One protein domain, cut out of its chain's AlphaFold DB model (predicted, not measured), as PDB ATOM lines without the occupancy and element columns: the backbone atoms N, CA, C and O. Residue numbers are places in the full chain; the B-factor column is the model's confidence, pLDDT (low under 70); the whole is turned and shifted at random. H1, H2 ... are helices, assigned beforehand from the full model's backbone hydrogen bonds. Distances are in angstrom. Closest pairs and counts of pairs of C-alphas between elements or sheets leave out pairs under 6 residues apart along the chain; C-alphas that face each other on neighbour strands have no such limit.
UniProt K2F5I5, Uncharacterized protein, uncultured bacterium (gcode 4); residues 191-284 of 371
ATOM      1  N   TRP A 191     155.229 207.414 142.807       92.56
ATOM      2  CA  TRP A 191     155.853 207.140 144.097       92.56
ATOM      3  C   TRP A 191     156.899 206.028 144.012       92.56
ATOM      4  O   TRP A 191     157.983 206.192 144.563       92.56
ATOM      5  N   THR A 192     156.632 204.921 143.311       90.00
ATOM      6  CA  THR A 192     157.622 203.842 143.139       90.00
ATOM      7  C   THR A 192     158.872 204.319 142.393       90.00
ATOM      8  O   THR A 192     159.981 203.980 142.799       90.00
ATOM      9  N   SER A 193     158.722 205.175 141.379       88.06
ATOM     10  CA  SER A 193     159.826 205.795 140.646       88.06
ATOM     11  C   SER A 193     160.677 206.677 141.555       88.06
ATOM     12  O   SER A 193     161.899 206.578 141.505       88.06
ATOM     13  N   LEU A 194     160.063 207.465 142.449       91.38
ATOM     14  CA  LEU A 194     160.804 208.254 143.441       91.38
ATOM     15  C   LEU A 194     161.671 207.374 144.355       91.38
ATOM     16  O   LEU A 194     162.798 207.747 144.667       91.38
ATOM     17  N   TYR A 195     161.191 206.190 144.749       90.62
ATOM     18  CA  TYR A 195     162.014 205.249 145.515       90.62
ATOM     19  C   TYR A 195     163.184 204.700 144.691       90.62
ATOM     20  O   TYR A 195     164.283 204.579 145.226       90.62
ATOM     21  N   PHE A 196     162.991 204.409 143.402       88.56
ATOM     22  CA  PHE A 196     164.079 203.970 142.520       88.56
ATOM     23  C   PHE A 196     165.109 205.063 142.212       88.56
ATOM     24  O   PHE A 196     166.249 204.735 141.892       88.56
ATOM     25  N   LEU A 197     164.775 206.346 142.367       88.94
ATOM     26  CA  LEU A 197     165.770 207.418 142.264       88.94
ATOM     27  C   LEU A 197     166.823 207.352 143.378       88.94
ATOM     28  O   LEU A 197     167.927 207.844 143.179       88.94
ATOM     29  N   ILE A 198     166.530 206.716 144.518       86.94
ATOM     30  CA  ILE A 198     167.484 206.566 145.628       86.94
ATOM     31  C   ILE A 198     168.717 205.741 145.204       86.94
ATOM     32  O   ILE A 198     169.817 206.289 145.259       86.94
ATOM     33  N   PRO A 199     168.599 204.471 144.749       84.88
ATOM     34  CA  PRO A 199     169.758 203.707 144.279       84.88
ATOM     35  C   PRO A 199     170.470 204.372 143.096       84.88
ATOM     36  O   PRO A 199     171.695 204.339 143.027       84.88
ATOM     37  N   ILE A 200     169.721 205.008 142.188       84.81
ATOM     38  CA  ILE A 200     170.302 205.730 141.047       84.81
ATOM     39  C   ILE A 200     171.143 206.917 141.537       84.81
ATOM     40  O   ILE A 200     172.268 207.106 141.083       84.81
ATOM     41  N   GLY A 201     170.635 207.683 142.504       85.44
ATOM     42  CA  GLY A 201     171.351 208.793 143.124       85.44
ATOM     43  C   GLY A 201     172.599 208.338 143.878       85.44
ATOM     44  O   GLY A 201     173.637 208.985 143.768       85.44
ATOM     45  N   ILE A 202     172.537 207.200 144.584       86.19
ATOM     46  CA  ILE A 202     173.704 206.596 145.252       86.19
ATOM     47  C   ILE A 202     174.771 206.202 144.226       86.19
ATOM     48  O   ILE A 202     175.943 206.511 144.431       86.19
ATOM     49  N   LEU A 203     174.387 205.563 143.117       84.69
ATOM     50  CA  LEU A 203     175.310 205.229 142.026       84.69
ATOM     51  C   LEU A 203     175.946 206.480 141.418       84.69
ATOM     52  O   LEU A 203     177.157 206.518 141.225       84.69
ATOM     53  N   PHE A 204     175.140 207.506 141.151       83.50
ATOM     54  CA  PHE A 204     175.609 208.755 140.561       83.50
ATOM     55  C   PHE A 204     176.587 209.497 141.482       83.50
ATOM     56  O   PHE A 204     177.673 209.880 141.050       83.50
ATOM     57  N   LEU A 205     176.252 209.636 142.768       87.75
ATOM     58  CA  LEU A 205     177.145 210.223 143.770       87.75
ATOM     59  C   LEU A 205     178.414 209.385 143.952       87.75
ATOM     60  O   LEU A 205     179.506 209.945 144.004       87.75
ATOM     61  N   GLY A 206     178.286 208.057 144.000       84.06
ATOM     62  CA  GLY A 206     179.424 207.141 144.073       84.06
ATOM     63  C   GLY A 206     180.366 207.302 142.882       84.06
ATOM     64  O   GLY A 206     181.578 207.356 143.067       84.06
ATOM     65  N   PHE A 207     179.817 207.467 141.677       80.88
ATOM     66  CA  PHE A 207     180.595 207.738 140.471       80.88
ATOM     67  C   PHE A 207     181.314 209.091 140.541       80.88
ATOM     68  O   PHE A 207     182.508 209.150 140.271       80.88
ATOM     69  N   ILE A 208     180.637 210.164 140.970       83.38
ATOM     70  CA  ILE A 208     181.270 211.482 141.156       83.38
ATOM     71  C   ILE A 208     182.429 211.394 142.155       83.38
ATOM     72  O   ILE A 208     183.514 211.898 141.880       83.38
ATOM     73  N   VAL A 209     182.219 210.733 143.296       83.38
ATOM     74  CA  VAL A 209     183.259 210.549 144.318       83.38
ATOM     75  C   VAL A 209     184.444 209.768 143.752       83.38
ATOM     76  O   VAL A 209     185.583 210.173 143.967       83.38
ATOM     77  N   LEU A 210     184.204 208.701 142.985       81.06
ATOM     78  CA  LEU A 210     185.264 207.937 142.320       81.06
ATOM     79  C   LEU A 210     186.039 208.784 141.304       81.06
ATOM     80  O   LEU A 210     187.267 208.722 141.291       81.06
ATOM     81  N   VAL A 211     185.357 209.607 140.503       78.56
ATOM     82  CA  VAL A 211     186.002 210.530 139.554       78.56
ATOM     83  C   VAL A 211     186.871 211.545 140.297       78.56
ATOM     84  O   VAL A 211     188.035 211.716 139.944       78.56
ATOM     85  N   ILE A 212     186.354 212.156 141.366       82.50
ATOM     86  CA  ILE A 212     187.099 213.104 142.208       82.50
ATOM     87  C   ILE A 212     188.330 212.427 142.819       82.50
ATOM     88  O   ILE A 212     189.435 212.948 142.688       82.50
ATOM     89  N   ILE A 213     188.167 211.252 143.437       78.75
ATOM     90  CA  ILE A 213     189.283 210.489 144.009       78.75
ATOM     91  C   ILE A 213     190.310 210.197 142.922       78.75
ATOM     92  O   ILE A 213     191.476 210.509 143.121       78.75
ATOM     93  N   SER A 214     189.894 209.678 141.763       72.81
ATOM     94  CA  SER A 214     190.813 209.375 140.664       72.81
ATOM     95  C   SER A 214     191.601 210.609 140.223       72.81
ATOM     96  O   SER A 214     192.816 210.523 140.096       72.81
ATOM     97  N   TYR A 215     190.948 211.769 140.102       75.88
ATOM     98  CA  TYR A 215     191.569 213.021 139.679       75.88
ATOM     99  C   TYR A 215     192.589 213.551 140.700       75.88
ATOM    100  O   TYR A 215     193.703 213.900 140.321       75.88
ATOM    101  N   PHE A 216     192.241 213.572 141.992       73.50
ATOM    102  CA  PHE A 216     193.118 214.095 143.053       73.50
ATOM    103  C   PHE A 216     194.200 213.106 143.516       73.50
ATOM    104  O   PHE A 216     195.217 213.524 144.061       73.50
ATOM    105  N   TRP A 217     194.001 211.797 143.335       62.88
ATOM    106  CA  TRP A 217     194.982 210.769 143.706       62.88
ATOM    107  C   TRP A 217     195.992 210.475 142.581       62.88
ATOM    108  O   TRP A 217     197.099 210.018 142.871       62.88
ATOM    109  N   LEU A 218     195.667 210.794 141.319       57.28
ATOM    110  CA  LEU A 218     196.596 210.698 140.181       57.28
ATOM    111  C   LEU A 218     197.743 211.715 140.236       57.28
ATOM    112  O   LEU A 218     198.763 211.493 139.584       57.28
ATOM    113  N   THR A 219     197.604 212.810 140.989       57.56
ATOM    114  CA  THR A 219     198.549 213.925 140.883       57.56
ATOM    115  C   THR A 219     199.830 213.763 141.699       57.56
ATOM    116  O   THR A 219     200.863 214.119 141.149       57.56
ATOM    117  N   ASP A 220     199.853 213.161 142.903       55.28
ATOM    118  CA  ASP A 220     201.085 213.255 143.727       55.28
ATOM    119  C   ASP A 220     201.495 212.053 144.612       55.28
ATOM    120  O   ASP A 220     202.653 211.993 145.023       55.28
ATOM    121  N   ILE A 221     200.642 211.056 144.903       55.72
ATOM    122  CA  ILE A 221     200.943 210.065 145.975       55.72
ATOM    123  C   ILE A 221     201.231 208.627 145.465       55.72
ATOM    124  O   ILE A 221     201.789 207.809 146.195       55.72
ATOM    125  N   ILE A 222     200.918 208.280 144.207       52.09
ATOM    126  CA  ILE A 222     200.650 206.862 143.841       52.09
ATOM    127  C   ILE A 222     201.567 206.256 142.779       52.09
ATOM    128  O   ILE A 222     201.499 205.057 142.517       52.09
ATOM    129  N   LYS A 223     202.560 206.989 142.275       53.34
ATOM    130  CA  LYS A 223     203.637 206.347 141.490       53.34
ATOM    131  C   LYS A 223     204.389 205.245 142.269       53.34
ATOM    132  O   LYS A 223     205.161 204.508 141.672       53.34
ATOM    133  N   TRP A 224     204.156 205.121 143.580       55.38
ATOM    134  CA  TRP A 224     204.736 204.112 144.468       55.38
ATOM    135  C   TRP A 224     203.956 202.787 144.596       55.38
ATOM    136  O   TRP A 224     204.533 201.818 145.083       55.38
ATOM    137  N   PHE A 225     202.690 202.689 144.166       58.25
ATOM    138  CA  PHE A 225     201.894 201.453 144.299       58.25
ATOM    139  C   PHE A 225     201.330 200.979 142.951       58.25
ATOM    140  O   PHE A 225     200.302 201.468 142.491       58.25
ATOM    141  N   ASN A 226     201.934 199.932 142.373       65.75
ATOM    142  CA  ASN A 226     201.520 199.307 141.101       65.75
ATOM    143  C   ASN A 226     200.103 198.679 141.093       65.75
ATOM    144  O   ASN A 226     199.677 198.167 140.065       65.75
ATOM    145  N   TYR A 227     199.366 198.687 142.212       72.44
ATOM    146  CA  TYR A 227     198.066 198.004 142.357       72.44
ATOM    147  C   TYR A 227     196.873 198.945 142.588       72.44
ATOM    148  O   TYR A 227     195.761 198.476 142.831       72.44
ATOM    149  N   TRP A 228     197.075 200.264 142.541       72.25
ATOM    150  CA  TRP A 228     196.019 201.228 142.868       72.25
ATOM    151  C   TRP A 228     194.813 201.159 141.923       72.25
ATOM    152  O   TRP A 228     193.670 201.179 142.380       72.25
ATOM    153  N   GLU A 229     195.056 200.996 140.621       73.88
ATOM    154  CA  GLU A 229     193.990 200.818 139.628       73.88
ATOM    155  C   GLU A 229     193.137 199.589 139.952       73.88
ATOM    156  O   GLU A 229     191.911 199.672 139.976       73.88
ATOM    157  N   THR A 230     193.772 198.467 140.298       80.25
ATOM    158  CA  THR A 230     193.085 197.227 140.681       80.25
ATOM    159  C   THR A 230     192.202 197.419 141.914       80.25
ATOM    160  O   THR A 230     191.088 196.898 141.961       80.25
ATOM    161  N   ILE A 231     192.661 198.191 142.904       81.44
ATOM    162  CA  ILE A 231     191.887 198.502 144.115       81.44
ATOM    163  C   ILE A 231     190.679 199.385 143.774       81.44
ATOM    164  O   ILE A 231     189.567 199.086 144.213       81.44
ATOM    165  N   LEU A 232     190.859 200.429 142.959       79.75
ATOM    166  CA  LEU A 232     189.757 201.281 142.498       79.75
ATOM    167  C   LEU A 232     188.721 200.491 141.691       79.75
ATOM    168  O   LEU A 232     187.519 200.651 141.917       79.75
ATOM    169  N   TRP A 233     189.163 199.600 140.802       78.75
ATOM    170  CA  TRP A 233     188.277 198.701 140.060       78.75
ATOM    171  C   TRP A 233     187.514 197.755 140.988       78.75
ATOM    172  O   TRP A 233     186.304 197.602 140.827       78.75
ATOM    173  N   ALA A 234     188.173 197.176 141.996       83.12
ATOM    174  CA  ALA A 234     187.522 196.309 142.978       83.12
ATOM    175  C   ALA A 234     186.459 197.058 143.801       83.12
ATOM    176  O   ALA A 234     185.349 196.555 143.981       83.12
ATOM    177  N   ILE A 235     186.757 198.282 144.252       84.50
ATOM    178  CA  ILE A 235     185.799 199.137 144.970       84.50
ATOM    179  C   ILE A 235     184.621 199.497 144.060       84.50
ATOM    180  O   ILE A 235     183.467 199.359 144.464       84.50
ATOM    181  N   THR A 236     184.894 199.901 142.818       80.56
ATOM    182  CA  THR A 236     183.861 200.247 141.830       80.56
ATOM    183  C   THR A 236     182.947 199.055 141.563       80.56
ATOM    184  O   THR A 236     181.724 199.189 141.608       80.56
ATOM    185  N   PHE A 237     183.524 197.868 141.366       84.31
ATOM    186  CA  PHE A 237     182.776 196.628 141.192       84.31
ATOM    187  C   PHE A 237     181.886 196.323 142.401       84.31
ATOM    188  O   PHE A 237     180.702 196.050 142.223       84.31
ATOM    189  N   LEU A 238     182.411 196.422 143.628       87.31
ATOM    190  CA  LEU A 238     181.633 196.192 144.850       87.31
ATOM    191  C   LEU A 238     180.480 197.193 145.004       87.31
ATOM    192  O   LEU A 238     179.373 196.791 145.361       87.31
ATOM    193  N   VAL A 239     180.708 198.474 144.702       83.56
ATOM    194  CA  VAL A 239     179.669 199.518 144.749       83.56
ATOM    195  C   VAL A 239     178.582 199.250 143.710       83.56
ATOM    196  O   VAL A 239     177.396 199.336 144.032       83.56
ATOM    197  N   ILE A 240     178.955 198.894 142.479       80.88
ATOM    198  CA  ILE A 240     177.997 198.538 141.424       80.88
ATOM    199  C   ILE A 240     177.210 197.290 141.832       80.88
ATOM    200  O   ILE A 240     175.981 197.302 141.798       80.88
ATOM    201  N   PHE A 241     177.896 196.239 142.276       86.19
ATOM    202  CA  PHE A 241     177.282 194.978 142.683       86.19
ATOM    203  C   PHE A 241     176.299 195.166 143.846       86.19
ATOM    204  O   PHE A 241     175.158 194.700 143.779       86.19
ATOM    205  N   TRP A 242     176.695 195.912 144.881       87.06
ATOM    206  CA  TRP A 242     175.821 196.242 146.004       87.06
ATOM    207  C   TRP A 242     174.594 197.041 145.562       87.06
ATOM    208  O   TRP A 242     173.476 196.730 145.975       87.06
ATOM    209  N   ASN A 243     174.772 198.033 144.686       84.38
ATOM    210  CA  ASN A 243     173.657 198.817 144.157       84.38
ATOM    211  C   ASN A 243     172.712 197.980 143.289       84.38
ATOM    212  O   ASN A 243     171.503 198.172 143.381       84.38
ATOM    213  N   ILE A 244     173.222 197.025 142.507       82.38
ATOM    214  CA  ILE A 244     172.389 196.072 141.759       82.38
ATOM    215  C   ILE A 244     171.557 195.230 142.729       82.38
ATOM    216  O   ILE A 244     170.342 195.130 142.559       82.38
ATOM    217  N   ILE A 245     172.171 194.670 143.779       86.12
ATOM    218  CA  ILE A 245     171.440 193.909 144.804       86.12
ATOM    219  C   ILE A 245     170.376 194.791 145.458       86.12
ATOM    220  O   ILE A 245     169.217 194.389 145.561       86.12
ATOM    221  N   TYR A 246     170.741 196.001 145.874       86.81
ATOM    222  CA  TYR A 246     169.821 196.930 146.518       86.81
ATOM    223  C   TYR A 246     168.658 197.317 145.592       86.81
ATOM    224  O   TYR A 246     167.504 197.300 146.024       86.81
ATOM    225  N   PHE A 247     168.931 197.570 144.308       87.88
ATOM    226  CA  PHE A 247     167.922 197.844 143.288       87.88
ATOM    227  C   PHE A 247     166.973 196.657 143.092       87.88
ATOM    228  O   PHE A 247     165.755 196.840 143.084       87.88
ATOM    229  N   LEU A 248     167.505 195.435 142.991       85.81
ATOM    230  CA  LEU A 248     166.703 194.216 142.866       85.81
ATOM    231  C   LEU A 248     165.809 194.014 144.089       85.81
ATOM    232  O   LEU A 248     164.609 193.787 143.939       85.81
ATOM    233  N   LEU A 249     166.360 194.158 145.296       86.81
ATOM    234  CA  LEU A 249     165.594 194.056 146.535       86.81
ATOM    235  C   LEU A 249     164.485 195.103 146.579       86.81
ATOM    236  O   LEU A 249     163.335 194.758 146.838       86.81
ATOM    237  N   LEU A 250     164.803 196.363 146.291       89.19
ATOM    238  CA  LEU A 250     163.824 197.443 146.257       89.19
ATOM    239  C   LEU A 250     162.731 197.175 145.215       89.19
ATOM    240  O   LEU A 250     161.556 197.367 145.513       89.19
ATOM    241  N   SER A 251     163.094 196.656 144.042       87.25
ATOM    242  CA  SER A 251     162.147 196.279 142.993       87.25
ATOM    243  C   SER A 251     161.183 195.188 143.449       87.25
ATOM    244  O   SER A 251     159.966 195.350 143.325       87.25
ATOM    245  N   MET A 252     161.694 194.130 144.089       85.88
ATOM    246  CA  MET A 252     160.843 193.100 144.692       85.88
ATOM    247  C   MET A 252     159.895 193.712 145.726       85.88
ATOM    248  O   MET A 252     158.691 193.449 145.687       85.88
ATOM    249  N   LYS A 253     160.401 194.585 146.610       86.94
ATOM    250  CA  LYS A 253     159.570 195.242 147.627       86.94
ATOM    251  C   LYS A 253     158.493 196.112 147.009       86.94
ATOM    252  O   LYS A 253     157.369 196.061 147.479       86.94
ATOM    253  N   LEU A 254     158.798 196.905 145.988       88.38
ATOM    254  CA  LEU A 254     157.833 197.816 145.374       88.38
ATOM    255  C   LEU A 254     156.832 197.079 144.479       88.38
ATOM    256  O   LEU A 254     155.691 197.523 144.368       88.38
ATOM    257  N   SER A 255     157.193 195.925 143.914       88.62
ATOM    258  CA  SER A 255     156.276 195.122 143.094       88.62
ATOM    259  C   SER A 255     155.008 194.694 143.856       88.62
ATOM    260  O   SER A 255     153.913 194.704 143.294       88.62
ATOM    261  N   PHE A 256     155.114 194.413 145.161       90.50
ATOM    262  CA  PHE A 256     153.966 194.063 146.006       90.50
ATOM    263  C   PHE A 256     153.004 195.234 146.248       90.50
ATOM    264  O   PHE A 256     151.852 194.994 146.597       90.50
ATOM    265  N   SER A 257     153.410 196.480 145.990       90.88
ATOM    266  CA  SER A 257     152.522 197.637 146.128       90.88
ATOM    267  C   SER A 257     151.470 197.645 145.015       90.88
ATOM    268  O   SER A 257     150.308 197.970 145.261       90.88
ATOM    269  N   PHE A 258     151.847 197.174 143.819       89.44
ATOM    270  CA  PHE A 258     150.923 196.933 142.712       89.44
ATOM    271  C   PHE A 258     149.979 195.768 143.019       89.44
ATOM    272  O   PHE A 258     148.791 195.856 142.719       89.44
ATOM    273  N   MET A 259     150.465 194.719 143.692       89.12
ATOM    274  CA  MET A 259     149.611 193.615 144.142       89.12
ATOM    275  C   MET A 259     148.604 194.080 145.197       89.12
ATOM    276  O   MET A 259     147.412 193.816 145.068       89.12
ATOM    277  N   GLU A 260     149.034 194.840 146.204       87.88
ATOM    278  CA  GLU A 260     148.122 195.396 147.210       87.88
ATOM    279  C   GLU A 260     147.055 196.289 146.556       87.88
ATOM    280  O   GLU A 260     145.877 196.198 146.903       87.88
ATOM    281  N   PHE A 261     147.433 197.075 145.544       87.75
ATOM    282  CA  PHE A 261     146.487 197.849 144.743       87.75
ATOM    283  C   PHE A 261     145.473 196.961 143.997       87.75
ATOM    284  O   PHE A 261     144.274 197.230 144.074       87.75
ATOM    285  N   VAL A 262     145.914 195.881 143.338       85.56
ATOM    286  CA  VAL A 262     145.034 194.925 142.629       85.56
ATOM    287  C   VAL A 262     144.039 194.254 143.577       85.56
ATOM    288  O   VAL A 262     142.875 194.070 143.220       85.56
ATOM    289  N   PHE A 263     144.467 193.898 144.787       81.06
ATOM    290  CA  PHE A 263     143.629 193.209 145.773       81.06
ATOM    291  C   PHE A 263     142.765 194.151 146.624       81.06
ATOM    292  O   PHE A 263     141.904 193.679 147.362       81.06
ATOM    293  N   THR A 264     142.936 195.467 146.503       80.88
ATOM    294  CA  THR A 264     142.122 196.441 147.235       80.88
ATOM    295  C   THR A 264     140.851 196.792 146.464       80.88
ATOM    296  O   THR A 264     140.882 197.178 145.296       80.88
ATOM    297  N   GLU A 265     139.702 196.707 147.130       70.19
ATOM    298  CA  GLU A 265     138.416 197.129 146.555       70.19
ATOM    299  C   GLU A 265     138.202 198.643 146.669       70.19
ATOM    300  O   GLU A 265     137.599 199.260 145.792       70.19
ATOM    301  N   ASN A 266     138.775 199.264 147.704       74.62
ATOM    302  CA  ASN A 266     138.619 200.685 147.989       74.62
ATOM    303  C   ASN A 266     139.618 201.576 147.216       74.62
ATOM    304  O   ASN A 266     140.810 201.685 147.537       74.62
ATOM    305  N   VAL A 267     139.102 202.298 146.220       75.00
ATOM    306  CA  VAL A 267     139.871 203.234 145.381       75.00
ATOM    307  C   VAL A 267     140.247 204.526 146.130       75.00
ATOM    308  O   VAL A 267     141.135 205.240 145.676       75.00
ATOM    309  N   ASN A 268     139.745 204.775 147.342       77.38
ATOM    310  CA  ASN A 268     140.042 206.006 148.094       77.38
ATOM    311  C   ASN A 268     141.259 205.904 149.032       77.38
ATOM    312  O   ASN A 268     141.722 206.911 149.559       77.38
ATOM    313  N   VAL A 269     141.823 204.707 149.236       81.25
ATOM    314  CA  VAL A 269     143.012 204.515 150.094       81.25
ATOM    315  C   VAL A 269     144.222 205.299 149.561       81.25
ATOM    316  O   VAL A 269     144.519 205.246 148.369       81.25
ATOM    317  N   ASN A 270     144.962 205.991 150.427       86.44
ATOM    318  CA  ASN A 270     146.158 206.731 150.016       86.44
ATOM    319  C   ASN A 270     147.246 205.785 149.464       86.44
ATOM    320  O   ASN A 270     147.589 204.791 150.101       86.44
ATOM    321  N   VAL A 271     147.836 206.128 148.316       87.19
ATOM    322  CA  VAL A 271     148.883 205.346 147.632       87.19
ATOM    323  C   VAL A 271     150.085 205.042 148.531       87.19
ATOM    324  O   VAL A 271     150.631 203.939 148.483       87.19
ATOM    325  N   LYS A 272     150.456 205.978 149.414       87.75
ATOM    326  CA  LYS A 272     151.553 205.784 150.377       87.75
ATOM    327  C   LYS A 272     151.335 204.572 151.287       87.75
ATOM    328  O   LYS A 272     152.307 203.940 151.697       87.75
ATOM    329  N   LEU A 273     150.078 204.236 151.592       87.31
ATOM    330  CA  LEU A 273     149.756 203.077 152.420       87.31
ATOM    331  C   LEU A 273     150.085 201.771 151.702       87.31
ATOM    332  O   LEU A 273     150.655 200.893 152.337       87.31
ATOM    333  N   TYR A 274     149.834 201.657 150.393       87.56
ATOM    334  CA  TYR A 274     150.207 200.448 149.649       87.56
ATOM    335  C   TYR A 274     151.702 200.211 149.673       87.56
ATOM    336  O   TYR A 274     152.140 199.090 149.895       87.56
ATOM    337  N   ILE A 275     152.487 201.271 149.486       89.06
ATOM    338  CA  ILE A 275     153.944 201.176 149.509       89.06
ATOM    339  C   ILE A 275     154.420 200.776 150.904       89.06
ATOM    340  O   ILE A 275     155.190 199.826 151.032       89.06
ATOM    341  N   LYS A 276     153.920 201.435 151.957       88.50
ATOM    342  CA  LYS A 276     154.240 201.079 153.346       88.50
ATOM    343  C   LYS A 276     153.918 199.614 153.636       88.50
ATOM    344  O   LYS A 276     154.745 198.907 154.206       88.50
ATOM    345  N   GLU A 277     152.757 199.145 153.199       86.19
ATOM    346  CA  GLU A 277     152.338 197.767 153.428       86.19
ATOM    347  C   GLU A 277     153.175 196.767 152.635       86.19
ATOM    348  O   GLU A 277     153.567 195.727 153.161       86.19
ATOM    349  N   SER A 278     153.574 197.149 151.427       89.56
ATOM    350  CA  SER A 278     154.545 196.431 150.609       89.56
ATOM    351  C   SER A 278     155.883 196.227 151.325       89.56
ATOM    352  O   SER A 278     156.403 195.108 151.387       89.56
ATOM    353  N   PHE A 279     156.430 197.290 151.926       89.25
ATOM    354  CA  PHE A 279     157.650 197.221 152.735       89.25
ATOM    355  C   PHE A 279     157.453 196.345 153.977       89.25
ATOM    356  O   PHE A 279     158.299 195.501 154.270       89.25
ATOM    357  N   ASN A 280     156.321 196.481 154.669       87.88
ATOM    358  CA  ASN A 280     156.013 195.681 155.856       87.88
ATOM    359  C   ASN A 280     155.937 194.177 155.541       87.88
ATOM    360  O   ASN A 280     156.462 193.364 156.299       87.88
ATOM    361  N   ILE A 281     155.313 193.802 154.421       85.62
ATOM    362  CA  ILE A 281     155.178 192.402 153.989       85.62
ATOM    363  C   ILE A 281     156.542 191.808 153.604       85.62
ATOM    364  O   ILE A 281     156.815 190.640 153.890       85.62
ATOM    365  N   SER A 282     157.401 192.603 152.967       85.88
ATOM    366  CA  SER A 282     158.646 192.124 152.360       85.88
ATOM    367  C   SER A 282     159.873 192.177 153.278       85.88
ATOM    368  O   SER A 282     160.720 191.296 153.162       85.88
ATOM    369  N   ASN A 283     159.984 193.138 154.205       82.50
ATOM    370  CA  ASN A 283     161.224 193.440 154.947       82.50
ATOM    371  C   ASN A 283     161.913 192.231 155.608       82.50
ATOM    372  O   ASN A 283     163.132 192.125 155.521       82.50
ATOM    373  N   TRP A 284     161.159 191.308 156.206       80.06
ATOM    374  CA  TRP A 284     161.713 190.119 156.879       80.06
ATOM    375  C   TRP A 284     161.569 188.829 156.068       80.06
ATOM    376  O   TRP A 284     162.049 187.773 156.471       80.06
TER     377      TRP A 284
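What this domain is: This is residues 191 to 284 of the 371 residues of an uncharacterized protein of uncultured bacterium (gcode 4) (UniProt K2F5I5). The domain is a long helical hairpin: the longest helix, H2, lies side by side with H1 along much of its length, and the short helix H3 packs at a steep angle on H2 near the end away from the loop that joins H1 and H2. At the other end residues 219 to 227, in that loop, stick out free. The printed part has 94 residues with three named helices, H1, H2 and H3 in that order, and no named strand; the class is all helix. It is an extended rod, spanning 66 by 20 by 15 A, with a radius of gyration of the C-alphas of 19.8 A.

How they stand to each other: H2, residues 228 to 263, touches H1, residues 191 to 217, closest at the C-alphas of Pro 199 and Phe 247, 6.2 A apart. The two form a helical hairpin and run opposite ways at a shallow tilt of 6 degrees. H3, residues 271 to 282, touches H2 at residues 253 to 261 alone, closest at the C-alphas of Ser 257 and Ser 278, 5.1 A apart. H2 and H3 run opposite ways at a steep tilt of 66 degrees. H1 and H3 are close but not clearly touching, with the C-alphas of Trp 191 and Lys 272 closest at 7.7 A; their lines are only just about perpendicular, at 71 degrees. Every O i to N i+4 pair is within hydrogen-bond range in H3, against 21 of 23 in H1 and 29 of 32 in H2.

Where its parts are: H2 is 53.1 A from first to last C-alpha, beginning at C-alpha 228 (196.019, 201.228, 142.868). H1 is 39.3 A long and begins at C-alpha 191 (155.853, 207.140, 144.097). H3 is 17.1 A long and ends at C-alpha 282 (158.646, 192.124, 152.360).

The domain as a whole: The C-alphas of Trp 224 and Glu 265 are the two farthest apart, at 66.7 A. The printed part has no cut, and both links are short. Mean pLDDT of the printed part is 81.4; residues 217 to 226 are under 70.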